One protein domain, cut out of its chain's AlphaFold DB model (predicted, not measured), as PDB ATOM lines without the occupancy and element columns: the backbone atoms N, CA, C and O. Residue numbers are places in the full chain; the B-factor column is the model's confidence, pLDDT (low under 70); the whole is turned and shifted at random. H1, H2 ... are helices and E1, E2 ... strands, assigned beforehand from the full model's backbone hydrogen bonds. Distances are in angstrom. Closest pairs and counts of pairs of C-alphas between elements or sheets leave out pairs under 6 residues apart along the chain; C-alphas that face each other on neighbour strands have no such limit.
ATOM      1  N   LEU A   3     -15.847 -19.023   9.726       92.06
ATOM      2  CA  LEU A   3     -16.052 -18.353   8.450       92.06
ATOM      3  C   LEU A   3     -17.424 -18.666   7.884       92.06
ATOM      4  O   LEU A   3     -17.877 -19.800   7.962       92.06
ATOM      5  N   LEU A   4     -18.051 -17.673   7.271       93.50
ATOM      6  CA  LEU A   4     -19.241 -17.845   6.457       93.50
ATOM      7  C   LEU A   4     -18.889 -17.581   4.994       93.50
ATOM      8  O   LEU A   4     -18.365 -16.522   4.673       93.50
ATOM      9  N   TYR A   5     -19.214 -18.509   4.106       91.38
ATOM     10  CA  TYR A   5     -19.282 -18.275   2.671       91.38
ATOM     11  C   TYR A   5     -20.739 -18.102   2.258       91.38
ATOM     12  O   TYR A   5     -21.605 -18.865   2.687       91.38
ATOM     13  N   LEU A   6     -20.997 -17.121   1.399       87.81
ATOM     14  CA  LEU A   6     -22.318 -16.850   0.848       87.81
ATOM     15  C   LEU A   6     -22.311 -17.088  -0.656       87.81
ATOM     16  O   LEU A   6     -21.474 -16.531  -1.365       87.81
ATOM     17  N   ASP A   7     -23.288 -17.848  -1.138       81.12
ATOM     18  CA  ASP A   7     -23.583 -17.920  -2.568       81.12
ATOM     19  C   ASP A   7     -23.930 -16.523  -3.143       81.12
ATOM     20  O   ASP A   7     -24.414 -15.632  -2.438       81.12
ATOM     21  N   ALA A   8     -23.722 -16.328  -4.447       76.56
ATOM     22  CA  ALA A   8     -23.954 -15.074  -5.165       76.56
ATOM     23  C   ALA A   8     -25.382 -14.534  -4.971       76.56
ATOM     24  O   ALA A   8     -25.604 -13.324  -4.919       76.56
ATOM     25  N   PHE A   9     -26.356 -15.423  -4.775       76.75
ATOM     26  CA  PHE A   9     -27.749 -15.061  -4.526       76.75
ATOM     27  C   PHE A   9     -27.975 -14.205  -3.273       76.75
ATOM     28  O   PHE A   9     -28.943 -13.442  -3.249       76.75
ATOM     29  N   TYR A  10     -27.104 -14.266  -2.263       78.94
ATOM     30  CA  TYR A  10     -27.195 -13.384  -1.090       78.94
ATOM     31  C   TYR A  10     -26.826 -11.938  -1.395       78.94
ATOM     32  O   TYR A  10     -27.115 -11.051  -0.604       78.94
ATOM     33  N   TYR A  11     -26.206 -11.683  -2.539       78.56
ATOM     34  CA  TYR A  11     -25.816 -10.347  -2.959       78.56
ATOM     35  C   TYR A  11     -26.785  -9.779  -4.005       78.56
ATOM     36  O   TYR A  11     -26.940  -8.566  -4.104       78.56
ATOM     37  N   TYR A  12     -27.538 -10.639  -4.700       72.06
ATOM     38  CA  TYR A  12     -28.656 -10.228  -5.559       72.06
ATOM     39  C   TYR A  12     -29.934  -9.862  -4.807       72.06
ATOM     40  O   TYR A  12     -30.870  -9.396  -5.433       72.06
ATOM     41  N   ALA A  13     -30.032 -10.108  -3.501       72.25
ATOM     42  CA  ALA A  13     -31.171  -9.678  -2.685       72.25
ATOM     43  C   ALA A  13     -30.767  -9.620  -1.206       72.25
ATOM     44  O   ALA A  13     -31.241 -10.413  -0.386       72.25
ATOM     45  N   PRO A  14     -29.836  -8.715  -0.861       72.62
ATOM     46  CA  PRO A  14     -29.091  -8.805   0.383       72.62
ATOM     47  C   PRO A  14     -29.960  -8.618   1.610       72.62
ATOM     48  O   PRO A  14     -29.677  -9.222   2.627       72.62
ATOM     49  N   VAL A  15     -31.032  -7.830   1.558       80.19
ATOM     50  CA  VAL A  15     -31.800  -7.559   2.779       80.19
ATOM     51  C   VAL A  15     -32.547  -8.786   3.265       80.19
ATOM     52  O   VAL A  15     -32.201  -9.321   4.310       80.19
ATOM     53  N   ARG A  16     -33.530  -9.267   2.508       78.94
ATOM     54  CA  ARG A  16     -34.376 -10.366   2.967       78.94
ATOM     55  C   ARG A  16     -33.570 -11.643   3.220       78.94
ATOM     56  O   ARG A  16     -33.567 -12.150   4.333       78.94
ATOM     57  N   ARG A  17     -32.785 -12.086   2.233       82.00
ATOM     58  CA  ARG A  17     -32.039 -13.356   2.310       82.00
ATOM     59  C   ARG A  17     -31.002 -13.375   3.427       82.00
ATOM     60  O   ARG A  17     -30.827 -14.383   4.102       82.00
ATOM     61  N   VAL A  18     -30.306 -12.261   3.657       87.12
ATOM     62  CA  VAL A  18     -29.314 -12.198   4.739       87.12
ATOM     63  C   VAL A  18     -29.992 -12.078   6.100       87.12
ATOM     64  O   VAL A  18     -29.477 -12.627   7.073       87.12
ATOM     65  N   LEU A  19     -31.136 -11.391   6.198       85.38
ATOM     66  CA  LEU A  19     -31.921 -11.349   7.432       85.38
ATOM     67  C   LEU A  19     -32.480 -12.732   7.793       85.38
ATOM     68  O   LEU A  19     -32.362 -13.129   8.954       85.38
ATOM     69  N   ASP A  20     -32.992 -13.473   6.810       86.69
ATOM     70  CA  ASP A  20     -33.478 -14.846   6.975       86.69
ATOM     71  C   ASP A  20     -32.331 -15.777   7.399       86.69
ATOM     72  O   ASP A  20     -32.423 -16.471   8.414       86.69
ATOM     73  N   LEU A  21     -31.183 -15.713   6.714       89.75
ATOM     74  CA  LEU A  21     -29.984 -16.444   7.126       89.75
ATOM     75  C   LEU A  21     -29.538 -16.067   8.542       89.75
ATOM     76  O   LEU A  21     -29.186 -16.939   9.332       89.75
ATOM     77  N   ARG A  22     -29.562 -14.782   8.903       90.06
ATOM     78  CA  ARG A  22     -29.215 -14.333  10.257       90.06
ATOM     79  C   ARG A  22     -30.144 -14.931  11.308       90.06
ATOM     80  O   ARG A  22     -29.666 -15.252  12.396       90.06
ATOM     81  N   ALA A  23     -31.435 -15.067  11.015       90.12
ATOM     82  CA  ALA A  23     -32.370 -15.748  11.905       90.12
ATOM     83  C   ALA A  23     -31.968 -17.220  12.086       90.12
ATOM     84  O   ALA A  23     -31.743 -17.639  13.220       90.12
ATOM     85  N   VAL A  24     -31.717 -17.947  10.991       91.31
ATOM     86  CA  VAL A  24     -31.264 -19.353  11.022       91.31
ATOM     87  C   VAL A  24     -29.969 -19.523  11.822       91.31
ATOM     88  O   VAL A  24     -29.850 -20.426  12.647       91.31
ATOM     89  N   LEU A  25     -28.985 -18.645  11.615       91.31
ATOM     90  CA  LEU A  25     -27.718 -18.675  12.347       91.31
ATOM     91  C   LEU A  25     -27.930 -18.487  13.853       91.31
ATOM     92  O   LEU A  25     -27.332 -19.205  14.651       91.31
ATOM     93  N   ARG A  26     -28.809 -17.557  14.245       91.50
ATOM     94  CA  ARG A  26     -29.148 -17.304  15.652       91.50
ATOM     95  C   ARG A  26     -29.892 -18.473  16.283       91.50
ATOM     96  O   ARG A  26     -29.513 -18.896  17.369       91.50
ATOM     97  N   GLU A  27     -30.905 -19.002  15.606       92.88
ATOM     98  CA  GLU A  27     -31.688 -20.155  16.070       92.88
ATOM     99  C   GLU A  27     -30.806 -21.383  16.302       92.88
ATOM    100  O   GLU A  27     -30.980 -22.110  17.277       92.88
ATOM    101  N   ARG A  28     -29.808 -21.579  15.436       91.81
ATOM    102  CA  ARG A  28     -28.845 -22.681  15.532       91.81
ATOM    103  C   ARG A  28     -27.651 -22.385  16.448       91.81
ATOM    104  O   ARG A  28     -26.777 -23.238  16.582       91.81
ATOM    105  N   GLY A  29     -27.578 -21.199  17.059       89.56
ATOM    106  CA  GLY A  29     -26.458 -20.789  17.915       89.56
ATOM    107  C   GLY A  29     -25.109 -20.694  17.187       89.56
ATOM    108  O   GLY A  29     -24.056 -20.819  17.814       89.56
ATOM    109  N   LEU A  30     -25.122 -20.500  15.865       90.88
ATOM    110  CA  LEU A  30     -23.922 -20.438  15.036       90.88
ATOM    111  C   LEU A  30     -23.314 -19.034  15.089       90.88
ATOM    112  O   LEU A  30     -23.918 -18.049  14.670       90.88
ATOM    113  N   VAL A  31     -22.086 -18.954  15.596       89.44
ATOM    114  CA  VAL A  31     -21.305 -17.711  15.648       89.44
ATOM    115  C   VAL A  31     -20.466 -17.584  14.383       89.44
ATOM    116  O   VAL A  31     -19.824 -18.553  13.981       89.44
ATOM    117  N   ILE A  32     -20.432 -16.394  13.789       92.62
ATOM    118  CA  ILE A  32     -19.601 -16.076  12.624       92.62
ATOM    119  C   ILE A  32     -18.627 -14.976  13.016       92.62
ATOM    120  O   ILE A  32     -19.041 -13.941  13.533       92.62
ATOM    121  N   ASP A  33     -17.352 -15.195  12.720       91.06
ATOM    122  CA  ASP A  33     -16.295 -14.213  12.951       91.06
ATOM    123  C   ASP A  33     -16.004 -13.425  11.667       91.06
ATOM    124  O   ASP A  33     -15.742 -12.222  11.702       91.06
ATOM    125  N   ARG A  34     -16.031 -14.110  10.515       91.56
ATOM    126  CA  ARG A  34     -15.614 -13.551   9.225       91.56
ATOM    127  C   ARG A  34     -16.463 -14.055   8.062       91.56
ATOM    128  O   ARG A  34     -17.014 -15.152   8.105       91.56
ATOM    129  N   LEU A  35     -16.522 -13.259   7.003       91.25
ATOM    130  CA  LEU A  35     -17.146 -13.569   5.725       91.25
ATOM    131  C   LEU A  35     -16.051 -13.855   4.686       91.25
ATOM    132  O   LEU A  35     -15.192 -13.008   4.438       91.25
ATOM    133  N   LEU A  36     -16.097 -15.033   4.069       88.31
ATOM    134  CA  LEU A  36     -15.301 -15.373   2.896       88.31
ATOM    135  C   LEU A  36     -16.023 -14.851   1.648       88.31
ATOM    136  O   LEU A  36     -17.095 -15.339   1.291       88.31
ATOM    137  N   HIS A  37     -15.436 -13.849   1.005       82.94
ATOM    138  CA  HIS A  37     -15.983 -13.196  -0.175       82.94
ATOM    139  C   HIS A  37     -15.233 -13.635  -1.435       82.94
ATOM    140  O   HIS A  37     -14.006 -13.583  -1.485       82.94
ATOM    141  N   THR A  38     -15.989 -14.024  -2.459       74.25
ATOM    142  CA  THR A  38     -15.526 -14.135  -3.849       74.25
ATOM    143  C   THR A  38     -16.179 -13.021  -4.657       74.25
ATOM    144  O   THR A  38     -17.400 -12.860  -4.571       74.25
ATOM    145  N   ARG A  39     -15.405 -12.299  -5.470       66.75
ATOM    146  CA  ARG A  39     -15.911 -11.321  -6.437       66.75
ATOM    147  C   ARG A  39     -16.965 -11.968  -7.337       66.75
ATOM    148  O   ARG A  39     -16.861 -13.141  -7.702       66.75
ATOM    149  N   PHE A  40     -17.987 -11.198  -7.703       63.25
ATOM    150  CA  PHE A  40     -19.050 -11.688  -8.574       63.25
ATOM    151  C   PHE A  40     -18.530 -12.021  -9.966       63.25
ATOM    152  O   PHE A  40     -17.758 -11.261 -10.553       63.25
ATOM    153  N   SER A  41     -19.015 -13.123 -10.533       52.50
ATOM    154  CA  SER A  41     -18.755 -13.439 -11.926       52.50
ATOM    155  C   SER A  41     -19.744 -12.699 -12.839       52.50
ATOM    156  O   SER A  41     -20.941 -12.970 -12.879       52.50
ATOM    157  N   SER A  42     -19.191 -11.753 -13.601       53.28
ATOM    158  CA  SER A  42     -19.767 -11.020 -14.740       53.28
ATOM    159  C   SER A  42     -20.650  -9.790 -14.459       53.28
ATOM    160  O   SER A  42     -21.703  -9.848 -13.830       53.28
ATOM    161  N   PRO A 188     -13.825  -3.473   7.210       78.44
ATOM    162  CA  PRO A 188     -13.265  -4.513   6.340       78.44
ATOM    163  C   PRO A 188     -12.691  -5.723   7.097       78.44
ATOM    164  O   PRO A 188     -12.482  -6.762   6.478       78.44
ATOM    165  N   ASP A 189     -12.479  -5.629   8.411       82.69
ATOM    166  CA  ASP A 189     -11.744  -6.632   9.204       82.69
ATOM    167  C   ASP A 189     -12.406  -8.017   9.200       82.69
ATOM    168  O   ASP A 189     -11.743  -9.057   9.267       82.69
ATOM    169  N   CYS A 190     -13.733  -8.050   9.066       84.25
ATOM    170  CA  CYS A 190     -14.479  -9.295   8.967       84.25
ATOM    171  C   CYS A 190     -14.373  -9.977   7.592       84.25
ATOM    172  O   CYS A 190     -14.923 -11.060   7.440       84.25
ATOM    173  N   LEU A 191     -13.732  -9.381   6.582       87.19
ATOM    174  CA  LEU A 191     -13.654  -9.945   5.231       87.19
ATOM    175  C   LEU A 191     -12.384 -10.780   5.039       87.19
ATOM    176  O   LEU A 191     -11.287 -10.378   5.427       87.19
ATOM    177  N   THR A 192     -12.540 -11.930   4.390       86.25
ATOM    178  CA  THR A 192     -11.459 -12.728   3.802       86.25
ATOM    179  C   THR A 192     -11.742 -12.832   2.309       86.25
ATOM    180  O   THR A 192     -12.817 -13.291   1.929       86.25
ATOM    181  N   TYR A 193     -10.813 -12.404   1.459       80.31
ATOM    182  CA  TYR A 193     -10.973 -12.482   0.005       80.31
ATOM    183  C   TYR A 193     -10.469 -13.822  -0.506       80.31
ATOM    184  O   TYR A 193      -9.367 -14.239  -0.165       80.31
ATOM    185  N   ALA A 194     -11.274 -14.506  -1.310       70.75
ATOM    186  CA  ALA A 194     -10.921 -15.823  -1.816       70.75
ATOM    187  C   ALA A 194      -9.937 -15.752  -3.006       70.75
ATOM    188  O   ALA A 194      -9.267 -16.727  -3.341       70.75
ATOM    189  N   GLU A 195      -9.807 -14.586  -3.640       67.69
ATOM    190  CA  GLU A 195      -8.889 -14.352  -4.758       67.69
ATOM    191  C   GLU A 195      -7.418 -14.489  -4.353       67.69
ATOM    192  O   GLU A 195      -6.593 -14.839  -5.192       67.69
ATOM    193  N   THR A 196      -7.085 -14.302  -3.071       65.25
ATOM    194  CA  THR A 196      -5.715 -14.490  -2.566       65.25
ATOM    195  C   THR A 196      -5.248 -15.946  -2.628       65.25
ATOM    196  O   THR A 196      -4.076 -16.216  -2.399       65.25
ATOM    197  N   PHE A 197      -6.147 -16.888  -2.933       61.97
ATOM    198  CA  PHE A 197      -5.838 -18.309  -3.084       61.97
ATOM    199  C   PHE A 197      -5.661 -18.729  -4.555       61.97
ATOM    200  O   PHE A 197      -5.368 -19.887  -4.810       61.97
ATOM    201  N   ARG A 198      -5.808 -17.831  -5.546       54.53
ATOM    202  CA  ARG A 198      -5.626 -18.175  -6.977       54.53
ATOM    203  C   ARG A 198      -4.170 -18.181  -7.460       54.53
ATOM    204  O   ARG A 198      -3.923 -18.636  -8.573       54.53
ATOM    205  N   GLU A 199      -3.221 -17.704  -6.656       51.09
ATOM    206  CA  GLU A 199      -1.826 -17.496  -7.081       51.09
ATOM    207  C   GLU A 199      -0.816 -18.499  -6.496       51.09
ATOM    208  O   GLU A 199       0.379 -18.358  -6.740       51.09
ATOM    209  N   ASP A 200      -1.250 -19.527  -5.759       48.09
ATOM    210  CA  ASP A 200      -0.322 -20.538  -5.233       48.09
ATOM    211  C   ASP A 200      -0.017 -21.618  -6.299       48.09
ATOM    212  O   ASP A 200      -0.915 -22.344  -6.730       48.09
ATOM    213  N   PRO A 201       1.237 -21.806  -6.738       47.41
ATOM    214  CA  PRO A 201       1.601 -22.865  -7.679       47.41
ATOM    215  C   PRO A 201       1.365 -24.285  -7.134       47.41
ATOM    216  O   PRO A 201       1.222 -25.220  -7.924       47.41
ATOM    217  N   ALA A 202       1.280 -24.469  -5.808       47.66
ATOM    218  CA  ALA A 202       0.918 -25.744  -5.180       47.66
ATOM    219  C   ALA A 202      -0.564 -26.112  -5.379       47.66
ATOM    220  O   ALA A 202      -0.961 -27.255  -5.155       47.66
ATOM    221  N   ILE A 203      -1.377 -25.152  -5.832       50.31
ATOM    222  CA  ILE A 203      -2.802 -25.308  -6.142       50.31
ATOM    223  C   ILE A 203      -3.027 -25.833  -7.573       50.31
ATOM    224  O   ILE A 203      -4.146 -26.203  -7.943       50.31
ATOM    225  N   GLY A 204      -1.961 -25.956  -8.374       42.22
ATOM    226  CA  GLY A 204      -1.988 -26.550  -9.708       42.22
ATOM    227  C   GLY A 204      -2.377 -28.031  -9.694       42.22
ATOM    228  O   GLY A 204      -1.521 -28.898  -9.824       42.22
ATOM    229  N   GLY A 205      -3.672 -28.336  -9.579       44.38
ATOM    230  CA  GLY A 205      -4.179 -29.685  -9.821       44.38
ATOM    231  C   GLY A 205      -5.268 -30.219  -8.901       44.38
ATOM    232  O   GLY A 205      -5.391 -31.440  -8.829       44.38
ATOM    233  N   LEU A 206      -6.099 -29.399  -8.249       47.03
ATOM    234  CA  LEU A 206      -7.361 -29.937  -7.719       47.03
ATOM    235  C   LEU A 206      -8.331 -30.212  -8.870       47.03
ATOM    236  O   LEU A 206      -9.256 -29.460  -9.141       47.03
ATOM    237  N   ARG A 207      -8.111 -31.330  -9.559       49.50
ATOM    238  CA  ARG A 207      -9.136 -31.947 -10.391       49.50
ATOM    239  C   ARG A 207     -10.182 -32.487  -9.427       49.50
ATOM    240  O   ARG A 207      -9.926 -33.473  -8.749       49.50
ATOM    241  N   TRP A 208     -11.334 -31.831  -9.327       49.03
ATOM    242  CA  TRP A 208     -12.477 -32.391  -8.609       49.03
ATOM    243  C   TRP A 208     -12.734 -33.812  -9.115       49.03
ATOM    244  O   TRP A 208     -13.026 -33.989 -10.289       49.03
ATOM    245  N   GLU A 209     -12.594 -34.839  -8.280       42.34
ATOM    246  CA  GLU A 209     -12.756 -36.239  -8.713       42.34
ATOM    247  C   GLU A 209     -14.203 -36.752  -8.615       42.34
ATOM    248  O   GLU A 209     -14.485 -37.895  -8.960       42.34
ATOM    249  N   ALA A 210     -15.166 -35.912  -8.238       44.41
ATOM    250  CA  ALA A 210     -16.575 -36.298  -8.186       44.41
ATOM    251  C   ALA A 210     -17.447 -35.209  -8.809       44.41
ATOM    252  O   ALA A 210     -17.810 -34.201  -8.206       44.41
ATOM    253  N   TRP A 211     -17.735 -35.409 -10.091       54.28
ATOM    254  CA  TRP A 211     -18.492 -34.470 -10.905       54.28
ATOM    255  C   TRP A 211     -19.974 -34.803 -10.818       54.28
ATOM    256  O   TRP A 211     -20.382 -35.918 -11.140       54.28
ATOM    257  N   CYS A 212     -20.800 -33.811 -10.488       49.59
ATOM    258  CA  CYS A 212     -22.220 -33.886 -10.796       49.59
ATOM    259  C   CYS A 212     -22.388 -33.792 -12.329       49.59
ATOM    260  O   CYS A 212     -21.989 -32.781 -12.915       49.59
ATOM    261  N   PRO A 213     -22.984 -34.794 -13.008       52.25
ATOM    262  CA  PRO A 213     -23.172 -34.776 -14.462       52.25
ATOM    263  C   PRO A 213     -23.959 -33.558 -14.968       52.25
ATOM    264  O   PRO A 213     -23.772 -33.143 -16.107       52.25
ATOM    265  N   GLN A 214     -24.797 -32.961 -14.112       53.81
ATOM    266  CA  GLN A 214     -25.588 -31.767 -14.421       53.81
ATOM    267  C   GLN A 214     -24.801 -30.449 -14.284       53.81
ATOM    268  O   GLN A 214     -25.188 -29.448 -14.877       53.81
ATOM    269  N   CYS A 215     -23.688 -30.429 -13.541       54.59
ATOM    270  CA  CYS A 215     -22.951 -29.202 -13.194       54.59
ATOM    271  C   CYS A 215     -21.801 -28.859 -14.158       54.59
ATOM    272  O   CYS A 215     -21.142 -27.839 -13.977       54.59
ATOM    273  N   ARG A 216     -21.562 -29.674 -15.199       54.16
ATOM    274  CA  ARG A 216     -20.439 -29.513 -16.151       54.16
ATOM    275  C   ARG A 216     -20.415 -28.172 -16.897       54.16
ATOM    276  O   ARG A 216     -19.386 -27.824 -17.464       54.16
ATOM    277  N   ASN A 217     -21.523 -27.435 -16.895       58.38
ATOM    278  CA  ASN A 217     -21.674 -26.187 -17.639       58.38
ATOM    279  C   ASN A 217     -21.467 -24.918 -16.786       58.38
ATOM    280  O   ASN A 217     -21.465 -23.828 -17.349       58.38
ATOM    281  N   HIS A 218     -21.280 -25.027 -15.463       68.31
ATOM    282  CA  HIS A 218     -21.155 -23.866 -14.567       68.31
ATOM    283  C   HIS A 218     -19.740 -23.758 -13.985       68.31
ATOM    284  O   HIS A 218     -19.507 -24.019 -12.806       68.31
ATOM    285  N   LEU A 219     -18.788 -23.376 -14.846       70.38
ATOM    286  CA  LEU A 219     -17.360 -23.255 -14.512       70.38
ATOM    287  C   LEU A 219     -17.100 -22.345 -13.299       70.38
ATOM    288  O   LEU A 219     -16.213 -22.633 -12.500       70.38
ATOM    289  N   ASP A 220     -17.900 -21.291 -13.127       72.12
ATOM    290  CA  ASP A 220     -17.776 -20.374 -11.990       72.12
ATOM    291  C   ASP A 220     -18.082 -21.049 -10.649       72.12
ATOM    292  O   ASP A 220     -17.382 -20.820  -9.664       72.12
ATOM    293  N   ASP A 221     -19.112 -21.897 -10.599       76.62
ATOM    294  CA  ASP A 221     -19.506 -22.597  -9.374       76.62
ATOM    295  C   ASP A 221     -18.484 -23.671  -9.000       76.62
ATOM    296  O   ASP A 221     -18.166 -23.830  -7.821       76.62
ATOM    297  N   VAL A 222     -17.910 -24.348 -10.001       75.94
ATOM    298  CA  VAL A 222     -16.788 -25.281  -9.808       75.94
ATOM    299  C   VAL A 222     -15.578 -24.545  -9.234       75.94
ATOM    300  O   VAL A 222     -15.054 -24.957  -8.203       75.94
ATOM    301  N   ALA A 223     -15.191 -23.410  -9.821       75.81
ATOM    302  CA  ALA A 223     -14.053 -22.625  -9.344       75.81
ATOM    303  C   ALA A 223     -14.250 -22.102  -7.906       75.81
ATOM    304  O   ALA A 223     -13.321 -22.131  -7.098       75.81
ATOM    305  N   LYS A 224     -15.457 -21.640  -7.548       79.62
ATOM    306  CA  LYS A 224     -15.775 -21.230  -6.164       79.62
ATOM    307  C   LYS A 224     -15.643 -22.399  -5.191       79.62
ATOM    308  O   LYS A 224     -15.108 -22.242  -4.095       79.62
ATOM    309  N   ALA A 225     -16.128 -23.570  -5.591       81.00
ATOM    310  CA  ALA A 225     -16.087 -24.760  -4.765       81.00
ATOM    311  C   ALA A 225     -14.642 -25.275  -4.583       81.00
ATOM    312  O   ALA A 225     -14.273 -25.674  -3.479       81.00
ATOM    313  N   GLU A 226     -13.798 -25.199  -5.616       79.44
ATOM    314  CA  GLU A 226     -12.352 -25.460  -5.529       79.44
ATOM    315  C   GLU A 226     -11.667 -24.566  -4.494       79.44
ATOM    316  O   GLU A 226     -10.972 -25.070  -3.611       79.44
ATOM    317  N   ILE A 227     -11.918 -23.255  -4.550       80.38
ATOM    318  CA  ILE A 227     -11.345 -22.300  -3.594       80.38
ATOM    319  C   ILE A 227     -11.793 -22.631  -2.162       80.38
ATOM    320  O   ILE A 227     -10.978 -22.629  -1.239       80.38
ATOM    321  N   LEU A 228     -13.072 -22.969  -1.965       83.75
ATOM    322  CA  LEU A 228     -13.592 -23.385  -0.659       83.75
ATOM    323  C   LEU A 228     -12.916 -24.649  -0.131       83.75
ATOM    324  O   LEU A 228     -12.544 -24.701   1.043       83.75
ATOM    325  N   GLN A 229     -12.742 -25.657  -0.984       83.06
ATOM    326  CA  GLN A 229     -12.083 -26.905  -0.612       83.06
ATOM    327  C   GLN A 229     -10.639 -26.661  -0.176       83.06
ATOM    328  O   GLN A 229     -10.209 -27.169   0.857       83.06
ATOM    329  N   GLN A 230      -9.899 -25.860  -0.942       79.38
ATOM    330  CA  GLN A 230      -8.510 -25.509  -0.642       79.38
ATOM    331  C   GLN A 230      -8.412 -24.771   0.677       79.38
ATOM    332  O   GLN A 230      -7.625 -25.147   1.545       79.38
ATOM    333  N   TYR A 231      -9.260 -23.758   0.846       82.62
ATOM    334  CA  TYR A 231      -9.320 -22.997   2.075       82.62
ATOM    335  C   TYR A 231      -9.543 -23.923   3.280       82.62
ATOM    336  O   TYR A 231      -8.827 -23.831   4.279       82.62
ATOM    337  N   ALA A 232     -10.487 -24.857   3.163       86.44
ATOM    338  CA  ALA A 232     -10.817 -25.814   4.209       86.44
ATOM    339  C   ALA A 232      -9.679 -26.799   4.522       86.44
ATOM    340  O   ALA A 232      -9.412 -27.069   5.696       86.44
ATOM    341  N   ILE A 233      -8.975 -27.292   3.497       84.19
ATOM    342  CA  ILE A 233      -7.821 -28.193   3.644       84.19
ATOM    343  C   ILE A 233      -6.648 -27.485   4.329       84.19
ATOM    344  O   ILE A 233      -6.025 -28.073   5.217       84.19
ATOM    345  N   SER A 234      -6.367 -26.240   3.942       82.19
ATOM    346  CA  SER A 234      -5.272 -25.435   4.493       82.19
ATOM    347  C   SER A 234      -5.558 -24.931   5.911       82.19
ATOM    348  O   SER A 234      -4.628 -24.710   6.680       82.19
ATOM    349  N   ASN A 235      -6.835 -24.805   6.294       84.62
ATOM    350  CA  ASN A 235      -7.261 -24.263   7.587       84.62
ATOM    351  C   ASN A 235      -8.121 -25.268   8.371       84.62
ATOM    352  O   ASN A 235      -9.252 -24.982   8.757       84.62
ATOM    353  N   ARG A 236      -7.579 -26.460   8.652       85.38
ATOM    354  CA  ARG A 236      -8.321 -27.551   9.327       85.38
ATOM    355  C   ARG A 236      -8.893 -27.190  10.706       85.38
ATOM    356  O   ARG A 236      -9.818 -27.852  11.164       85.38
ATOM    357  N   GLY A 237      -8.329 -26.183  11.377       86.50
ATOM    358  CA  GLY A 237      -8.804 -25.685  12.674       86.50
ATOM    359  C   GLY A 237      -9.983 -24.709  12.587       86.50
ATOM    360  O   GLY A 237     -10.561 -24.357  13.617       86.50
ATOM    361  N   ASP A 238     -10.346 -24.269  11.384       90.19
ATOM    362  CA  ASP A 238     -11.454 -23.347  11.163       90.19
ATOM    363  C   ASP A 238     -12.741 -24.089  10.864       90.19
ATOM    364  O   ASP A 238     -12.728 -25.115  10.198       90.19
ATOM    365  N   LYS A 239     -13.865 -23.536  11.323       92.81
ATOM    366  CA  LYS A 239     -15.204 -24.002  10.966       92.81
ATOM    367  C   LYS A 239     -15.737 -23.110   9.850       92.81
ATOM    368  O   LYS A 239     -15.785 -21.892  10.015       92.81
ATOM    369  N   ILE A 240     -16.128 -23.708   8.733       92.62
ATOM    370  CA  ILE A 240     -16.573 -22.996   7.536       92.62
ATOM    371  C   ILE A 240     -18.043 -23.314   7.318       92.62
ATOM    372  O   ILE A 240     -18.406 -24.434   6.979       92.62
ATOM    373  N   TYR A 241     -18.895 -22.321   7.509       93.62
ATOM    374  CA  TYR A 241     -20.292 -22.382   7.128       93.62
ATOM    375  C   TYR A 241     -20.424 -21.954   5.678       93.62
ATOM    376  O   TYR A 241     -19.909 -20.909   5.290       93.62
ATOM    377  N   VAL A 242     -21.132 -22.730   4.873       91.50
ATOM    378  CA  VAL A 242     -21.429 -22.373   3.490       91.50
ATOM    379  C   VAL A 242     -22.928 -22.230   3.373       91.50
ATOM    380  O   VAL A 242     -23.645 -23.205   3.569       91.50
ATOM    381  N   ALA A 243     -23.408 -21.024   3.091       89.94
ATOM    382  CA  ALA A 243     -24.828 -20.760   2.975       89.94
ATOM    383  C   ALA A 243     -25.255 -20.693   1.507       89.94
ATOM    384  O   ALA A 243     -24.680 -19.945   0.711       89.94
ATOM    385  N   THR A 244     -26.299 -21.447   1.165       84.81
ATOM    386  CA  THR A 244     -26.942 -21.445  -0.160       84.81
ATOM    387  C   THR A 244     -28.453 -21.220  -0.005       84.81
ATOM    388  O   THR A 244     -28.991 -21.305   1.103       84.81
ATOM    389  N   VAL A 245     -29.142 -20.865  -1.092       72.62
ATOM    390  CA  VAL A 245     -30.570 -20.460  -1.087       72.62
ATOM    391  C   VAL A 245     -31.480 -21.605  -1.574       72.62
ATOM    392  O   VAL A 245     -32.475 -21.395  -2.258       72.62
ATOM    393  N   GLY A 246     -31.082 -22.855  -1.331       58.72
ATOM    394  CA  GLY A 246     -31.660 -24.008  -2.018       58.72
ATOM    395  C   GLY A 246     -33.138 -24.286  -1.711       58.72
ATOM    396  O   GLY A 246     -33.510 -24.536  -0.570       58.72
ATOM    397  N   THR A 247     -33.933 -24.482  -2.764       45.16
ATOM    398  CA  THR A 247     -34.834 -25.644  -2.826       45.16
ATOM    399  C   THR A 247     -34.230 -26.606  -3.833       45.16
ATOM    400  O   THR A 247     -34.207 -26.249  -4.999       45.16
ATOM    401  N   ILE A 248     -33.739 -27.782  -3.434       41.72
ATOM    402  CA  ILE A 248     -33.165 -28.744  -4.389       41.72
ATOM    403  C   ILE A 248     -34.286 -29.273  -5.306       41.72
ATOM    404  O   ILE A 248     -35.073 -30.133  -4.906       41.72
ATOM    405  N   LYS A 249     -34.390 -28.756  -6.530       42.31
ATOM    406  CA  LYS A 249     -35.151 -29.315  -7.644       42.31
ATOM    407  C   LYS A 249     -34.166 -29.738  -8.748       42.31
ATOM    408  O   LYS A 249     -33.637 -28.882  -9.452       42.31
ATOM    409  N   PRO A 250     -34.026 -31.054  -9.026       41.56
ATOM    410  CA  PRO A 250     -33.078 -31.633 -10.001       41.56
ATOM    411  C   PRO A 250     -33.124 -31.102 -11.451       41.56
ATOM    412  O   PRO A 250     -32.368 -31.570 -12.298       41.56
ATOM    413  N   SER A 251     -34.048 -30.194 -11.775       44.75
ATOM    414  CA  SER A 251     -34.302 -29.655 -13.110       44.75
ATOM    415  C   SER A 251     -33.869 -28.196 -13.309       44.75
ATOM    416  O   SER A 251     -34.035 -27.684 -14.417       44.75
ATOM    417  N   ARG A 252     -33.329 -27.500 -12.293       48.00
ATOM    418  CA  ARG A 252     -32.933 -26.082 -12.407       48.00
ATOM    419  C   ARG A 252     -31.416 -25.895 -12.373       48.00
ATOM    420  O   ARG A 252     -30.738 -26.307 -11.440       48.00
ATOM    421  N   SER A 253     -30.891 -25.198 -13.382       50.22
ATOM    422  CA  SER A 253     -29.470 -24.851 -13.530       50.22
ATOM    423  C   SER A 253     -28.890 -24.048 -12.354       50.22
ATOM    424  O   SER A 253     -27.698 -24.160 -12.090       50.22
ATOM    425  N   GLY A 254     -29.715 -23.301 -11.612       52.12
ATOM    426  CA  GLY A 254     -29.294 -22.433 -10.501       52.12
ATOM    427  C   GLY A 254     -28.911 -23.131  -9.188       52.12
ATOM    428  O   GLY A 254     -28.587 -22.451  -8.225       52.12
ATOM    429  N   GLU A 255     -28.950 -24.462  -9.121       58.84
ATOM    430  CA  GLU A 255     -28.687 -25.223  -7.885       58.84
ATOM    431  C   GLU A 255     -27.343 -25.966  -7.905       58.84
ATOM    432  O   GLU A 255     -27.013 -26.722  -6.987       58.84
ATOM    433  N   CYS A 256     -26.540 -25.749  -8.949       71.50
ATOM    434  CA  CYS A 256     -25.280 -26.461  -9.148       71.50
ATOM    435  C   CYS A 256     -24.305 -26.238  -7.989       71.50
ATOM    436  O   CYS A 256     -23.731 -27.204  -7.483       71.50
ATOM    437  N   PHE A 257     -24.198 -25.009  -7.482       77.06
ATOM    438  CA  PHE A 257     -23.372 -24.723  -6.314       77.06
ATOM    439  C   PHE A 257     -23.853 -25.439  -5.040       77.06
ATOM    440  O   PHE A 257     -23.042 -25.974  -4.291       77.06
ATOM    441  N   THR A 258     -25.167 -25.571  -4.830       77.31
ATOM    442  CA  THR A 258     -25.730 -26.320  -3.686       77.31
ATOM    443  C   THR A 258     -25.302 -27.794  -3.720       77.31
ATOM    444  O   THR A 258     -24.890 -28.354  -2.701       77.31
ATOM    445  N   CYS A 259     -25.334 -28.425  -4.900       75.81
ATOM    446  CA  CYS A 259     -24.841 -29.793  -5.095       75.81
ATOM    447  C   CYS A 259     -23.337 -29.918  -4.800       75.81
ATOM    448  O   CYS A 259     -22.924 -30.856  -4.116       75.81
ATOM    449  N   LEU A 260     -22.530 -28.968  -5.282       79.12
ATOM    450  CA  LEU A 260     -21.084 -28.943  -5.043       79.12
ATOM    451  C   LEU A 260     -20.761 -28.800  -3.547       79.12
ATOM    452  O   LEU A 260     -19.904 -29.515  -3.034       79.12
ATOM    453  N   VAL A 261     -21.488 -27.954  -2.816       82.25
ATOM    454  CA  VAL A 261     -21.292 -27.747  -1.370       82.25
ATOM    455  C   VAL A 261     -21.672 -28.980  -0.546       82.25
ATOM    456  O   VAL A 261     -20.963 -29.330   0.402       82.25
ATOM    457  N   ASN A 262     -22.750 -29.682  -0.914       79.56
ATOM    458  CA  ASN A 262     -23.101 -30.963  -0.290       79.56
ATOM    459  C   ASN A 262     -21.972 -31.986  -0.456       79.56
ATOM    460  O   ASN A 262     -21.602 -32.669   0.499       79.56
ATOM    461  N   HIS A 263     -21.396 -32.056  -1.656       78.56
ATOM    462  CA  HIS A 263     -20.259 -32.924  -1.911       78.56
ATOM    463  C   HIS A 263     -19.025 -32.515  -1.087       78.56
ATOM    464  O   HIS A 263     -18.433 -33.362  -0.418       78.56
ATOM    465  N   LEU A 264     -18.687 -31.223  -1.024       80.19
ATOM    466  CA  LEU A 264     -17.588 -30.723  -0.185       80.19
ATOM    467  C   LEU A 264     -17.749 -31.066   1.289       80.19
ATOM    468  O   LEU A 264     -16.787 -31.492   1.920       80.19
ATOM    469  N   SER A 265     -18.963 -30.931   1.818       81.12
ATOM    470  CA  SER A 265     -19.268 -31.257   3.215       81.12
ATOM    471  C   SER A 265     -19.047 -32.746   3.528       81.12
ATOM    472  O   SER A 265     -18.812 -33.100   4.677       81.12
ATOM    473  N   SER A 266     -19.099 -33.621   2.512       79.44
ATOM    474  CA  SER A 266     -18.773 -35.050   2.646       79.44
ATOM    475  C   SER A 266     -17.273 -35.353   2.552       79.44
ATOM    476  O   SER A 266     -16.822 -36.367   3.079       79.44
ATOM    477  N   LEU A 267     -16.500 -34.483   1.894       76.00
ATOM    478  CA  LEU A 267     -15.055 -34.636   1.726       76.00
ATOM    479  C   LEU A 267     -14.249 -33.966   2.844       76.00
ATOM    480  O   LEU A 267     -13.166 -34.441   3.184       76.00
ATOM    481  N   VAL A 268     -14.739 -32.847   3.388       80.62
ATOM    482  CA  VAL A 268     -14.004 -32.030   4.357       80.62
ATOM    483  C   VAL A 268     -14.871 -31.732   5.580       80.62
ATOM    484  O   VAL A 268     -15.835 -30.974   5.522       80.62
ATOM    485  N   ASN A 269     -14.483 -32.297   6.725       85.25
ATOM    486  CA  ASN A 269     -15.300 -32.314   7.947       85.25
ATOM    487  C   ASN A 269     -15.485 -30.945   8.624       85.25
ATOM    488  O   ASN A 269     -16.281 -30.815   9.555       85.25
ATOM    489  N   ASN A 270     -14.722 -29.932   8.214       89.00
ATOM    490  CA  ASN A 270     -14.826 -28.586   8.764       89.00
ATOM    491  C   ASN A 270     -15.702 -27.645   7.920       89.00
ATOM    492  O   ASN A 270     -15.916 -26.505   8.333       89.00
ATOM    493  N   ILE A 271     -16.255 -28.132   6.804       88.50
ATOM    494  CA  ILE A 271     -17.297 -27.453   6.034       88.50
ATOM    495  C   ILE A 271     -18.669 -27.904   6.544       88.50
ATOM    496  O   ILE A 271     -18.932 -29.090   6.722       88.50
ATOM    497  N   GLU A 272     -19.560 -26.949   6.775       91.00
ATOM    498  CA  GLU A 272     -20.952 -27.186   7.131       91.00
ATOM    499  C   GLU A 272     -21.875 -26.397   6.212       91.00
ATOM    500  O   GLU A 272     -21.821 -25.169   6.143       91.00
ATOM    501  N   HIS A 273     -22.754 -27.113   5.522       89.19
ATOM    502  CA  HIS A 273     -23.742 -26.515   4.644       89.19
ATOM    503  C   HIS A 273     -24.949 -25.984   5.435       89.19
ATOM    504  O   HIS A 273     -25.511 -26.670   6.290       89.19
ATOM    505  N   ILE A 274     -25.366 -24.756   5.126       86.88
ATOM    506  CA  ILE A 274     -26.557 -24.098   5.658       86.88
ATOM    507  C   ILE A 274     -27.487 -23.777   4.486       86.88
ATOM    508  O   ILE A 274     -27.126 -23.024   3.583       86.88
ATOM    509  N   THR A 275     -28.700 -24.319   4.513       76.44
ATOM    510  CA  THR A 275     -29.764 -23.972   3.566       76.44
ATOM    511  C   THR A 275     -30.862 -23.189   4.279       76.44
ATOM    512  O   THR A 275     -31.178 -23.461   5.439       76.44
ATOM    513  N   HIS A 276     -31.446 -22.215   3.585       66.00
ATOM    514  CA  HIS A 276     -32.695 -21.563   3.983       66.00
ATOM    515  C   HIS A 276     -33.599 -21.464   2.746       66.00
ATOM    516  O   HIS A 276     -33.087 -21.345   1.629       66.00
TER     517      HIS A 276
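AT A GLANCE: This is residues 3 to 42 and 188 to 276 of the 277 residues of an uncharacterized protein of Pyrobaculum neutrophilum (strain DSM 2338 / JCM 9278 / NBRC 100436 / V24Sta) (UniProt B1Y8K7). A twisted sheet of five parallel strands forms the middle, with H1 over one face and H3 and H4 side by side over the other. Residues 198 to 218, with no named element, run along the outside. The 129 printed residues hold four named helices and five named strands, E1 H1 E2 E3 H2 H3 E4 H4 E5, of mixed class; the sheet's order is E3 E2 E1 E4 E5. The whole is compact, radius of gyration of the C-alphas 14.3 A, spanning 38 by 37 by 30 A.

IN THESE COORDINATES: Find C-alpha 3 at (-16.052, -18.353, 8.450), where E1, residues 3 to 6, begins. H1, 14 to 27, runs 19.5 A; E2 is 34 to 37, E3 191 to 193 and H2 194 to 197. H3, 219 to 234, runs 22.6 A, E4, 239 to 244, 16.4 A, and H4, 253 to 267, 23.2 A. E5, 271 to 275, ends at C-alpha 275, (-29.764, -23.972, 3.566).

HOW THE PARTS SIT: Look at N 5 and O 241, 2.8 A, between E1 and E4, and N 242 and O 272, 2.8 A, between E4 and E5. E1, H1, E2 and E4, H4, E5 are strand-helix-strand units, parallel neighbours joined through a helix, with right-handed crossovers; E3, H2 H3, E4 is a split one, E2 and E1 between its strands, also right-handed. H3 and H4 touch, closest C-alphas Asp 221 and Phe 257 at 5.4 A, a shallow tilt of 20 degrees, the same way. H1 is on the opposite face, height 10.2 A. H2 only just touches H3, with 3 pairs of C-alphas within 8 A, the closest Ala 194 and Ile 227, 6.7 A. In H1 and H3 every O i to N i+4 pair is within hydrogen-bond range, in H4 9 of 11; H2 is too short for one.

THE WHOLE: Residues 43 to 187 are not printed; C-alphas 42 and 188 are 23.0 A apart. H2 to H3 is a long link. Residues 39 to 42, 195 to 218, 246 to 255 and 276 have pLDDT under 70.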